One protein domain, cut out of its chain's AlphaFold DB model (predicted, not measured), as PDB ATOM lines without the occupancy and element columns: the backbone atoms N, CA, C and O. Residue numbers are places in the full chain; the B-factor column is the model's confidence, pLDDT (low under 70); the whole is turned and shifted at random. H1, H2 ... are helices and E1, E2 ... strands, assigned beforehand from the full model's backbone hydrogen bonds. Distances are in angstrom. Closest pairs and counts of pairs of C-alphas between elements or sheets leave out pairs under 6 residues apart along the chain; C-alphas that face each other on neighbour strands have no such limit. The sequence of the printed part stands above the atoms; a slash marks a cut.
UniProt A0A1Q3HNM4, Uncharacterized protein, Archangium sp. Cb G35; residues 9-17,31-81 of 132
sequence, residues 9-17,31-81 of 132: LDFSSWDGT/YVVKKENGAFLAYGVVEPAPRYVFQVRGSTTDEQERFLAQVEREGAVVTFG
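What this domain is: This is residues 9 to 17 and 31 to 81 of the 132 residues of an uncharacterized protein of Archangium sp. Cb G35 (UniProt A0A1Q3HNM4). A twisted four-stranded sheet has one helix, H1, packed over one face and running along the strands, in two layers. A separate piece before the cut adds a short parallel pairing beside edge strand E3, at residues 9 to 10. The 60 printed residues include E1, E2, E3, H1 and E4 in chain order; the mixed sheet runs E3, E2, E1, E4, and the class is mixed, helices and strands. The whole is compact, with a radius of gyration of the C-alphas of 11.1 A and spans of 33 by 24 by 17 A.

How they stand to each other: E1, residues 31 to 34, E2, residues 40 to 46, and E3, residues 51 to 58, form a meander, each strand the antiparallel neighbour of the one before, with hairpins E1 and E2, E2 and E3. N 33 and O 41 are 2.7 A apart, and N 42 and O 56 also 2.7 A, both within hydrogen-bond range. E4, residues 77 to 80, is parallel to E1 at 32 degrees, with N 32 and O 79 within range at 2.8 A. The sheet is twisted, its C-alphas up to 4.4 A off the best plane. H1, residues 61 to 73, is on the sheet at a height of 8.9 A, over E2 and only just over E1, on which 3 of its C-alphas fall; on the local plane it stands at 8 degrees to E2. The closest C-alphas of E2 and H1 are those of Phe 40 and Gln 64, 6.5 A apart. In H1 every O i to N i+4 pair is within hydrogen-bond range. E3, H1 and E4 make a split strand-helix-strand unit, two strands running the same way with E2 and E1 between them, its crossover right-handed. E3 and E4 are apart.

Where its parts are: E1 begins at C-alpha 31 (158.979, 172.785, 147.730). E2 is 20.0 A long, E3 21.1 A and H1 18.5 A. E4 ends at C-alpha 80 (162.187, 174.935, 143.491).

The domain as a whole: The two C-alphas farthest apart are those of Asn 37 and Pro 48, 33.9 A. Residues 18 to 30 are not printed, and C-alphas 17 and 31 are 18.6 A apart across the cut. The links between named elements are tight. The mean pLDDT of the printed part is 84.0, and residues 48 to 50 are under 70.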
ATOM      1  N   LEU A   9     153.688 179.361 158.906       83.69
ATOM      2  CA  LEU A   9     154.714 179.833 159.823       83.69
ATOM      3  C   LEU A   9     155.515 180.946 159.156       83.69
ATOM      4  O   LEU A   9     155.876 180.858 157.982       83.69
ATOM      5  N   ASP A  10     155.799 181.995 159.914       86.00
ATOM      6  CA  ASP A  10     156.726 183.034 159.492       86.00
ATOM      7  C   ASP A  10     158.142 182.632 159.907       86.00
ATOM      8  O   ASP A  10     158.384 182.379 161.088       86.00
ATOM      9  N   PHE A  11     159.075 182.552 158.958       83.75
ATOM     10  CA  PHE A  11     160.457 182.174 159.245       83.75
ATOM     11  C   PHE A  11     161.136 183.194 160.167       83.75
ATOM     12  O   PHE A  11     161.959 182.818 160.995       83.75
ATOM     13  N   SER A  12     160.723 184.465 160.110       83.12
ATOM     14  CA  SER A  12     161.175 185.500 161.049       83.12
ATOM     15  C   SER A  12     160.827 185.168 162.506       83.12
ATOM     16  O   SER A  12     161.515 185.622 163.418       83.12
ATOM     17  N   SER A  13     159.741 184.425 162.730       82.31
ATOM     18  CA  SER A  13     159.255 184.030 164.058       82.31
ATOM     19  C   SER A  13     159.647 182.596 164.421       82.31
ATOM     20  O   SER A  13     159.159 182.064 165.415       82.31
ATOM     21  N   TRP A  14     160.488 181.956 163.606       84.19
ATOM     22  CA  TRP A  14     160.938 180.593 163.841       84.19
ATOM     23  C   TRP A  14     161.982 180.550 164.961       84.19
ATOM     24  O   TRP A  14     162.955 181.301 164.969       84.19
ATOM     25  N   ASP A  15     161.774 179.644 165.909       80.62
ATOM     26  CA  ASP A  15     162.561 179.476 167.133       80.62
ATOM     27  C   ASP A  15     163.717 178.470 166.991       80.62
ATOM     28  O   ASP A  15     164.441 178.215 167.953       80.62
ATOM     29  N   GLY A  16     163.916 177.906 165.797       77.81
ATOM     30  CA  GLY A  16     164.929 176.879 165.549       77.81
ATOM     31  C   GLY A  16     164.410 175.443 165.667       77.81
ATOM     32  O   GLY A  16     165.200 174.502 165.551       77.81
ATOM     33  N   THR A  17     163.109 175.245 165.902       80.69
ATOM     34  CA  THR A  17     162.509 173.907 165.989       80.69
ATOM     35  C   THR A  17     162.552 173.154 164.649       80.69
ATOM     36  O   THR A  17     162.299 173.746 163.600       80.69
ATOM     37  N   TYR A  31     159.186 171.980 148.928       88.50
ATOM     38  CA  TYR A  31     158.979 172.785 147.730       88.50
ATOM     39  C   TYR A  31     159.158 174.255 148.069       88.50
ATOM     40  O   TYR A  31     158.486 174.744 148.968       88.50
ATOM     41  N   VAL A  32     160.043 174.964 147.375       89.06
ATOM     42  CA  VAL A  32     160.345 176.377 147.633       89.06
ATOM     43  C   VAL A  32     159.941 177.221 146.431       89.06
ATOM     44  O   VAL A  32     160.474 177.078 145.331       89.06
ATOM     45  N   VAL A  33     159.020 178.149 146.652       89.50
ATOM     46  CA  VAL A  33     158.546 179.133 145.682       89.50
ATOM     47  C   VAL A  33     159.173 180.477 146.018       89.50
ATOM     48  O   VAL A  33     158.815 181.108 147.013       89.50
ATOM     49  N   LYS A  34     160.095 180.940 145.176       86.81
ATOM     50  CA  LYS A  34     160.650 182.293 145.288       86.81
ATOM     51  C   LYS A  34     159.615 183.317 144.814       86.81
ATOM     52  O   LYS A  34     158.933 183.093 143.812       86.81
ATOM     53  N   LYS A  35     159.484 184.419 145.543       85.50
ATOM     54  CA  LYS A  35     158.642 185.574 145.218       85.50
ATOM     55  C   LYS A  35     159.530 186.766 144.859       85.50
ATOM     56  O   LYS A  35     160.751 186.727 145.005       85.50
ATOM     57  N   GLU A  36     158.905 187.824 144.359       80.25
ATOM     58  CA  GLU A  36     159.593 189.091 144.119       80.25
ATOM     59  C   GLU A  36     160.120 189.677 145.439       80.25
ATOM     60  O   GLU A  36     159.594 189.390 146.517       80.25
ATOM     61  N   ASN A  37     161.175 190.489 145.355       80.12
ATOM     62  CA  ASN A  37     161.822 191.153 146.497       80.12
ATOM     63  C   ASN A  37     162.518 190.221 147.509       80.12
ATOM     64  O   ASN A  37     162.777 190.631 148.635       80.12
ATOM     65  N   GLY A  38     162.843 188.983 147.122       79.75
ATOM     66  CA  GLY A  38     163.568 188.042 147.988       79.75
ATOM     67  C   GLY A  38     162.687 187.313 149.005       79.75
ATOM     68  O   GLY A  38     163.190 186.496 149.771       79.75
ATOM     69  N   ALA A  39     161.375 187.552 148.987       87.00
ATOM     70  CA  ALA A  39     160.428 186.750 149.745       87.00
ATOM     71  C   ALA A  39     160.351 185.320 149.182       87.00
ATOM     72  O   ALA A  39     160.579 185.076 147.995       87.00
ATOM     73  N   PHE A  40     159.985 184.355 150.018       90.12
ATOM     74  CA  PHE A  40     159.809 182.966 149.605       90.12
ATOM     75  C   PHE A  40     158.668 182.297 150.364       90.12
ATOM     76  O   PHE A  40     158.286 182.704 151.460       90.12
ATOM     77  N   LEU A  41     158.129 181.244 149.761       89.38
ATOM     78  CA  LEU A  41     157.120 180.385 150.353       89.38
ATOM     79  C   LEU A  41     157.563 178.937 150.184       89.38
ATOM     80  O   LEU A  41     157.753 178.472 149.065       89.38
ATOM     81  N   ALA A  42     157.750 178.237 151.288       89.00
ATOM     82  CA  ALA A  42     158.175 176.857 151.331       89.00
ATOM     83  C   ALA A  42     157.062 175.946 151.852       89.00
ATOM     84  O   ALA A  42     156.307 176.305 152.753       89.00
ATOM     85  N   TYR A  43     156.990 174.744 151.298       87.75
ATOM     86  CA  TYR A  43     155.997 173.731 151.623       87.75
ATOM     87  C   TYR A  43     156.714 172.429 151.941       87.75
ATOM     88  O   TYR A  43     157.338 171.837 151.062       87.75
ATOM     89  N   GLY A  44     156.620 171.975 153.183       86.19
ATOM     90  CA  GLY A  44     157.128 170.671 153.581       86.19
ATOM     91  C   GLY A  44     156.076 169.596 153.393       86.19
ATOM     92  O   GLY A  44     154.963 169.725 153.906       86.19
ATOM     93  N   VAL A  45     156.430 168.513 152.710       84.81
ATOM     94  CA  VAL A  45     155.603 167.315 152.568       84.81
ATOM     95  C   VAL A  45     156.359 166.047 152.917       84.81
ATOM     96  O   VAL A  45     157.589 166.008 152.931       84.81
ATOM     97  N   VAL A  46     155.594 164.999 153.209       82.06
ATOM     98  CA  VAL A  46     156.113 163.655 153.464       82.06
ATOM     99  C   VAL A  46     155.447 162.666 152.509       82.06
ATOM    100  O   VAL A  46     154.228 162.526 152.517       82.06
ATOM    101  N   GLU A  47     156.243 161.982 151.694       73.75
ATOM    102  CA  GLU A  47     155.840 160.840 150.865       73.75
ATOM    103  C   GLU A  47     155.710 159.546 151.696       73.75
ATOM    104  O   GLU A  47     156.310 159.449 152.771       73.75
ATOM    105  N   PRO A  48     154.946 158.520 151.252       65.31
ATOM    106  CA  PRO A  48     154.306 158.321 149.936       65.31
ATOM    107  C   PRO A  48     152.901 158.924 149.776       65.31
ATOM    108  O   PRO A  48     152.322 158.851 148.697       65.31
ATOM    109  N   ALA A  49     152.326 159.502 150.827       68.12
ATOM    110  CA  ALA A  49     151.050 160.205 150.746       68.12
ATOM    111  C   ALA A  49     151.328 161.698 150.937       68.12
ATOM    112  O   ALA A  49     151.450 162.092 152.098       68.12
ATOM    113  N   PRO A  50     151.451 162.506 149.860       67.12
ATOM    114  CA  PRO A  50     151.877 163.900 149.945       67.12
ATOM    115  C   PRO A  50     150.900 164.689 150.815       67.12
ATOM    116  O   PRO A  50     149.830 165.121 150.390       67.12
ATOM    117  N   ARG A  51     151.263 164.815 152.088       72.31
ATOM    118  CA  ARG A  51     150.543 165.580 153.097       72.31
ATOM    119  C   ARG A  51     151.409 166.767 153.447       72.31
ATOM    120  O   ARG A  51     152.569 166.580 153.809       72.31
ATOM    121  N   TYR A  52     150.831 167.962 153.372       75.44
ATOM    122  CA  TYR A  52     151.460 169.154 153.921       75.44
ATOM    123  C   TYR A  52     151.734 168.934 155.402       75.44
ATOM    124  O   TYR A  52     150.822 168.682 156.189       75.44
ATOM    125  N   VAL A  53     153.009 168.994 155.756       78.44
ATOM    126  CA  VAL A  53     153.473 168.966 157.138       78.44
ATOM    127  C   VAL A  53     153.554 170.388 157.665       78.44
ATOM    128  O   VAL A  53     153.088 170.650 158.768       78.44
ATOM    129  N   PHE A  54     154.085 171.303 156.858       81.88
ATOM    130  CA  PHE A  54     154.217 172.708 157.215       81.88
ATOM    131  C   PHE A  54     154.226 173.594 155.972       81.88
ATOM    132  O   PHE A  54     154.556 173.155 154.866       81.88
ATOM    133  N   GLN A  55     153.905 174.865 156.184       87.56
ATOM    134  CA  GLN A  55     154.090 175.928 155.211       87.56
ATOM    135  C   GLN A  55     154.863 177.049 155.897       87.56
ATOM    136  O   GLN A  55     154.482 177.473 156.983       87.56
ATOM    137  N   VAL A  56     155.952 177.499 155.289       87.88
ATOM    138  CA  VAL A  56     156.826 178.545 155.827       87.88
ATOM    139  C   VAL A  56     156.889 179.675 154.824       87.88
ATOM    140  O   VAL A  56     157.116 179.433 153.644       87.88
ATOM    141  N   ARG A  57     156.712 180.910 155.271       90.50
ATOM    142  CA  ARG A  57     157.019 182.093 154.468       90.50
ATOM    143  C   ARG A  57     158.232 182.794 155.053       90.50
ATOM    144  O   ARG A  57     158.370 182.849 156.269       90.50
ATOM    145  N   GLY A  58     159.066 183.366 154.205       89.06
ATOM    146  CA  GLY A  58     160.036 184.372 154.622       89.06
ATOM    147  C   GLY A  58     159.978 185.570 153.692       89.06
ATOM    148  O   GLY A  58     159.455 185.485 152.578       89.06
ATOM    149  N   SER A  59     160.477 186.697 154.175       88.38
ATOM    150  CA  SER A  59     160.385 187.985 153.484       88.38
ATOM    151  C   SER A  59     161.721 188.435 152.899       88.38
ATOM    152  O   SER A  59     161.749 189.389 152.129       88.38
ATOM    153  N   THR A  60     162.819 187.759 153.243       86.81
ATOM    154  CA  THR A  60     164.177 188.135 152.834       86.81
ATOM    155  C   THR A  60     164.968 186.964 152.249       86.81
ATOM    156  O   THR A  60     164.733 185.795 152.563       86.81
ATOM    157  N   THR A  61     165.965 187.295 151.424       86.81
ATOM    158  CA  THR A  61     166.885 186.311 150.837       86.81
ATOM    159  C   THR A  61     167.701 185.584 151.910       86.81
ATOM    160  O   THR A  61     167.845 184.368 151.830       86.81
ATOM    161  N   ASP A  62     168.167 186.289 152.947       87.88
ATOM    162  CA  ASP A  62     168.881 185.692 154.083       87.88
ATOM    163  C   ASP A  62     168.044 184.627 154.806       87.88
ATOM    164  O   ASP A  62     168.544 183.558 155.158       87.88
ATOM    165  N   GLU A  63     166.752 184.889 155.016       87.62
ATOM    166  CA  GLU A  63     165.836 183.907 155.602       87.62
ATOM    167  C   GLU A  63     165.683 182.681 154.699       87.62
ATOM    168  O   GLU A  63     165.634 181.557 155.194       87.62
ATOM    169  N   GLN A  64     165.664 182.875 153.378       85.81
ATOM    170  CA  GLN A  64     165.584 181.775 152.419       85.81
ATOM    171  C   GLN A  64     166.829 180.887 152.487       85.81
ATOM    172  O   GLN A  64     166.714 179.664 152.479       85.81
ATOM    173  N   GLU A  65     168.019 181.481 152.547       88.00
ATOM    174  CA  GLU A  65     169.279 180.739 152.645       88.00
ATOM    175  C   GLU A  65     169.378 179.967 153.962       88.00
ATOM    176  O   GLU A  65     169.724 178.783 153.962       88.00
ATOM    177  N   ARG A  66     168.995 180.596 155.080       87.56
ATOM    178  CA  ARG A  66     168.933 179.932 156.391       87.56
ATOM    179  C   ARG A  66     167.934 178.782 156.398       87.56
ATOM    180  O   ARG A  66     168.240 177.714 156.925       87.56
ATOM    181  N   PHE A  67     166.767 178.986 155.795       87.12
ATOM    182  CA  PHE A  67     165.753 177.951 155.653       87.12
ATOM    183  C   PHE A  67     166.277 176.761 154.840       87.12
ATOM    184  O   PHE A  67     166.165 175.622 155.286       87.12
ATOM    185  N   LEU A  68     166.896 177.020 153.684       86.69
ATOM    186  CA  LEU A  68     167.477 175.988 152.821       86.69
ATOM    187  C   LEU A  68     168.556 175.178 153.550       86.69
ATOM    188  O   LEU A  68     168.505 173.950 153.542       86.69
ATOM    189  N   ALA A  69     169.471 175.858 154.244       88.00
ATOM    190  CA  ALA A  69     170.515 175.205 155.026       88.00
ATOM    191  C   ALA A  69     169.940 174.309 156.136       88.00
ATOM    192  O   ALA A  69     170.490 173.246 156.425       88.00
ATOM    193  N   GLN A  70     168.828 174.713 156.755       85.81
ATOM    194  CA  GLN A  70     168.159 173.915 157.778       85.81
ATOM    195  C   GLN A  70     167.508 172.656 157.190       85.81
ATOM    196  O   GLN A  70     167.734 171.558 157.693       85.81
ATOM    197  N   VAL A  71     166.729 172.783 156.113       86.75
ATOM    198  CA  VAL A  71     166.038 171.623 155.521       86.75
ATOM    199  C   VAL A  71     167.009 170.631 154.875       86.75
ATOM    200  O   VAL A  71     166.762 169.426 154.904       86.75
ATOM    201  N   GLU A  72     168.146 171.114 154.368       85.12
ATOM    202  CA  GLU A  72     169.244 170.274 153.888       85.12
ATOM    203  C   GLU A  72     169.903 169.501 155.041       85.12
ATOM    204  O   GLU A  72     170.113 168.291 154.933       85.12
ATOM    205  N   ARG A  73     170.135 170.150 156.194       85.25
ATOM    206  CA  ARG A  73     170.605 169.475 157.422       85.25
ATOM    207  C   ARG A  73     169.621 168.428 157.938       85.25
ATOM    208  O   ARG A  73     170.043 167.409 158.478       85.25
ATOM    209  N   GLU A  74     168.321 168.653 157.766       80.88
ATOM    210  CA  GLU A  74     167.271 167.689 158.117       80.88
ATOM    211  C   GLU A  74     167.149 166.522 157.115       80.88
ATOM    212  O   GLU A  74     166.341 165.607 157.332       80.88
ATOM    213  N   GLY A  75     167.951 166.531 156.043       82.44
ATOM    214  CA  GLY A  75     167.978 165.499 155.008       82.44
ATOM    215  C   GLY A  75     166.754 165.518 154.095       82.44
ATOM    216  O   GLY A  75     166.405 164.486 153.522       82.44
ATOM    217  N   ALA A  76     166.064 166.656 153.996       85.38
ATOM    218  CA  ALA A  76     164.917 166.801 153.114       85.38
ATOM    219  C   ALA A  76     165.360 167.091 151.673       85.38
ATOM    220  O   ALA A  76     166.313 167.829 151.424       85.38
ATOM    221  N   VAL A  77     164.629 166.536 150.706       86.81
ATOM    222  CA  VAL A  77     164.832 166.845 149.288       86.81
ATOM    223  C   VAL A  77     164.230 168.213 148.998       86.81
ATOM    224  O   VAL A  77     163.044 168.425 149.231       86.81
ATOM    225  N   VAL A  78     165.023 169.143 148.469       87.62
ATOM    226  CA  VAL A  78     164.548 170.484 148.111       87.62
ATOM    227  C   VAL A  78     164.217 170.548 146.623       87.62
ATOM    228  O   VAL A  78     164.971 170.079 145.773       87.62
ATOM    229  N   THR A  79     163.088 171.157 146.273       88.25
ATOM    230  CA  THR A  79     162.710 171.440 144.885       88.25
ATOM    231  C   THR A  79     162.189 172.857 144.763       88.25
ATOM    232  O   THR A  79     161.335 173.283 145.531       88.25
ATOM    233  N   PHE A  80     162.693 173.600 143.783       86.12
ATOM    234  CA  PHE A  80     162.187 174.935 143.491       86.12
ATOM    235  C   PHE A  80     160.949 174.835 142.600       86.12
ATOM    236  O   PHE A  80     161.008 174.239 141.525       86.12
ATOM    237  N   GLY A  81     159.837 175.417 143.040       82.50
ATOM    238  CA  GLY A  81     158.558 175.359 142.336       82.50
ATOM    239  C   GLY A  81     157.388 175.049 143.260       82.50
ATOM    240  O   GLY A  81     157.555 174.865 144.464       82.50
TER     241      GLY A  81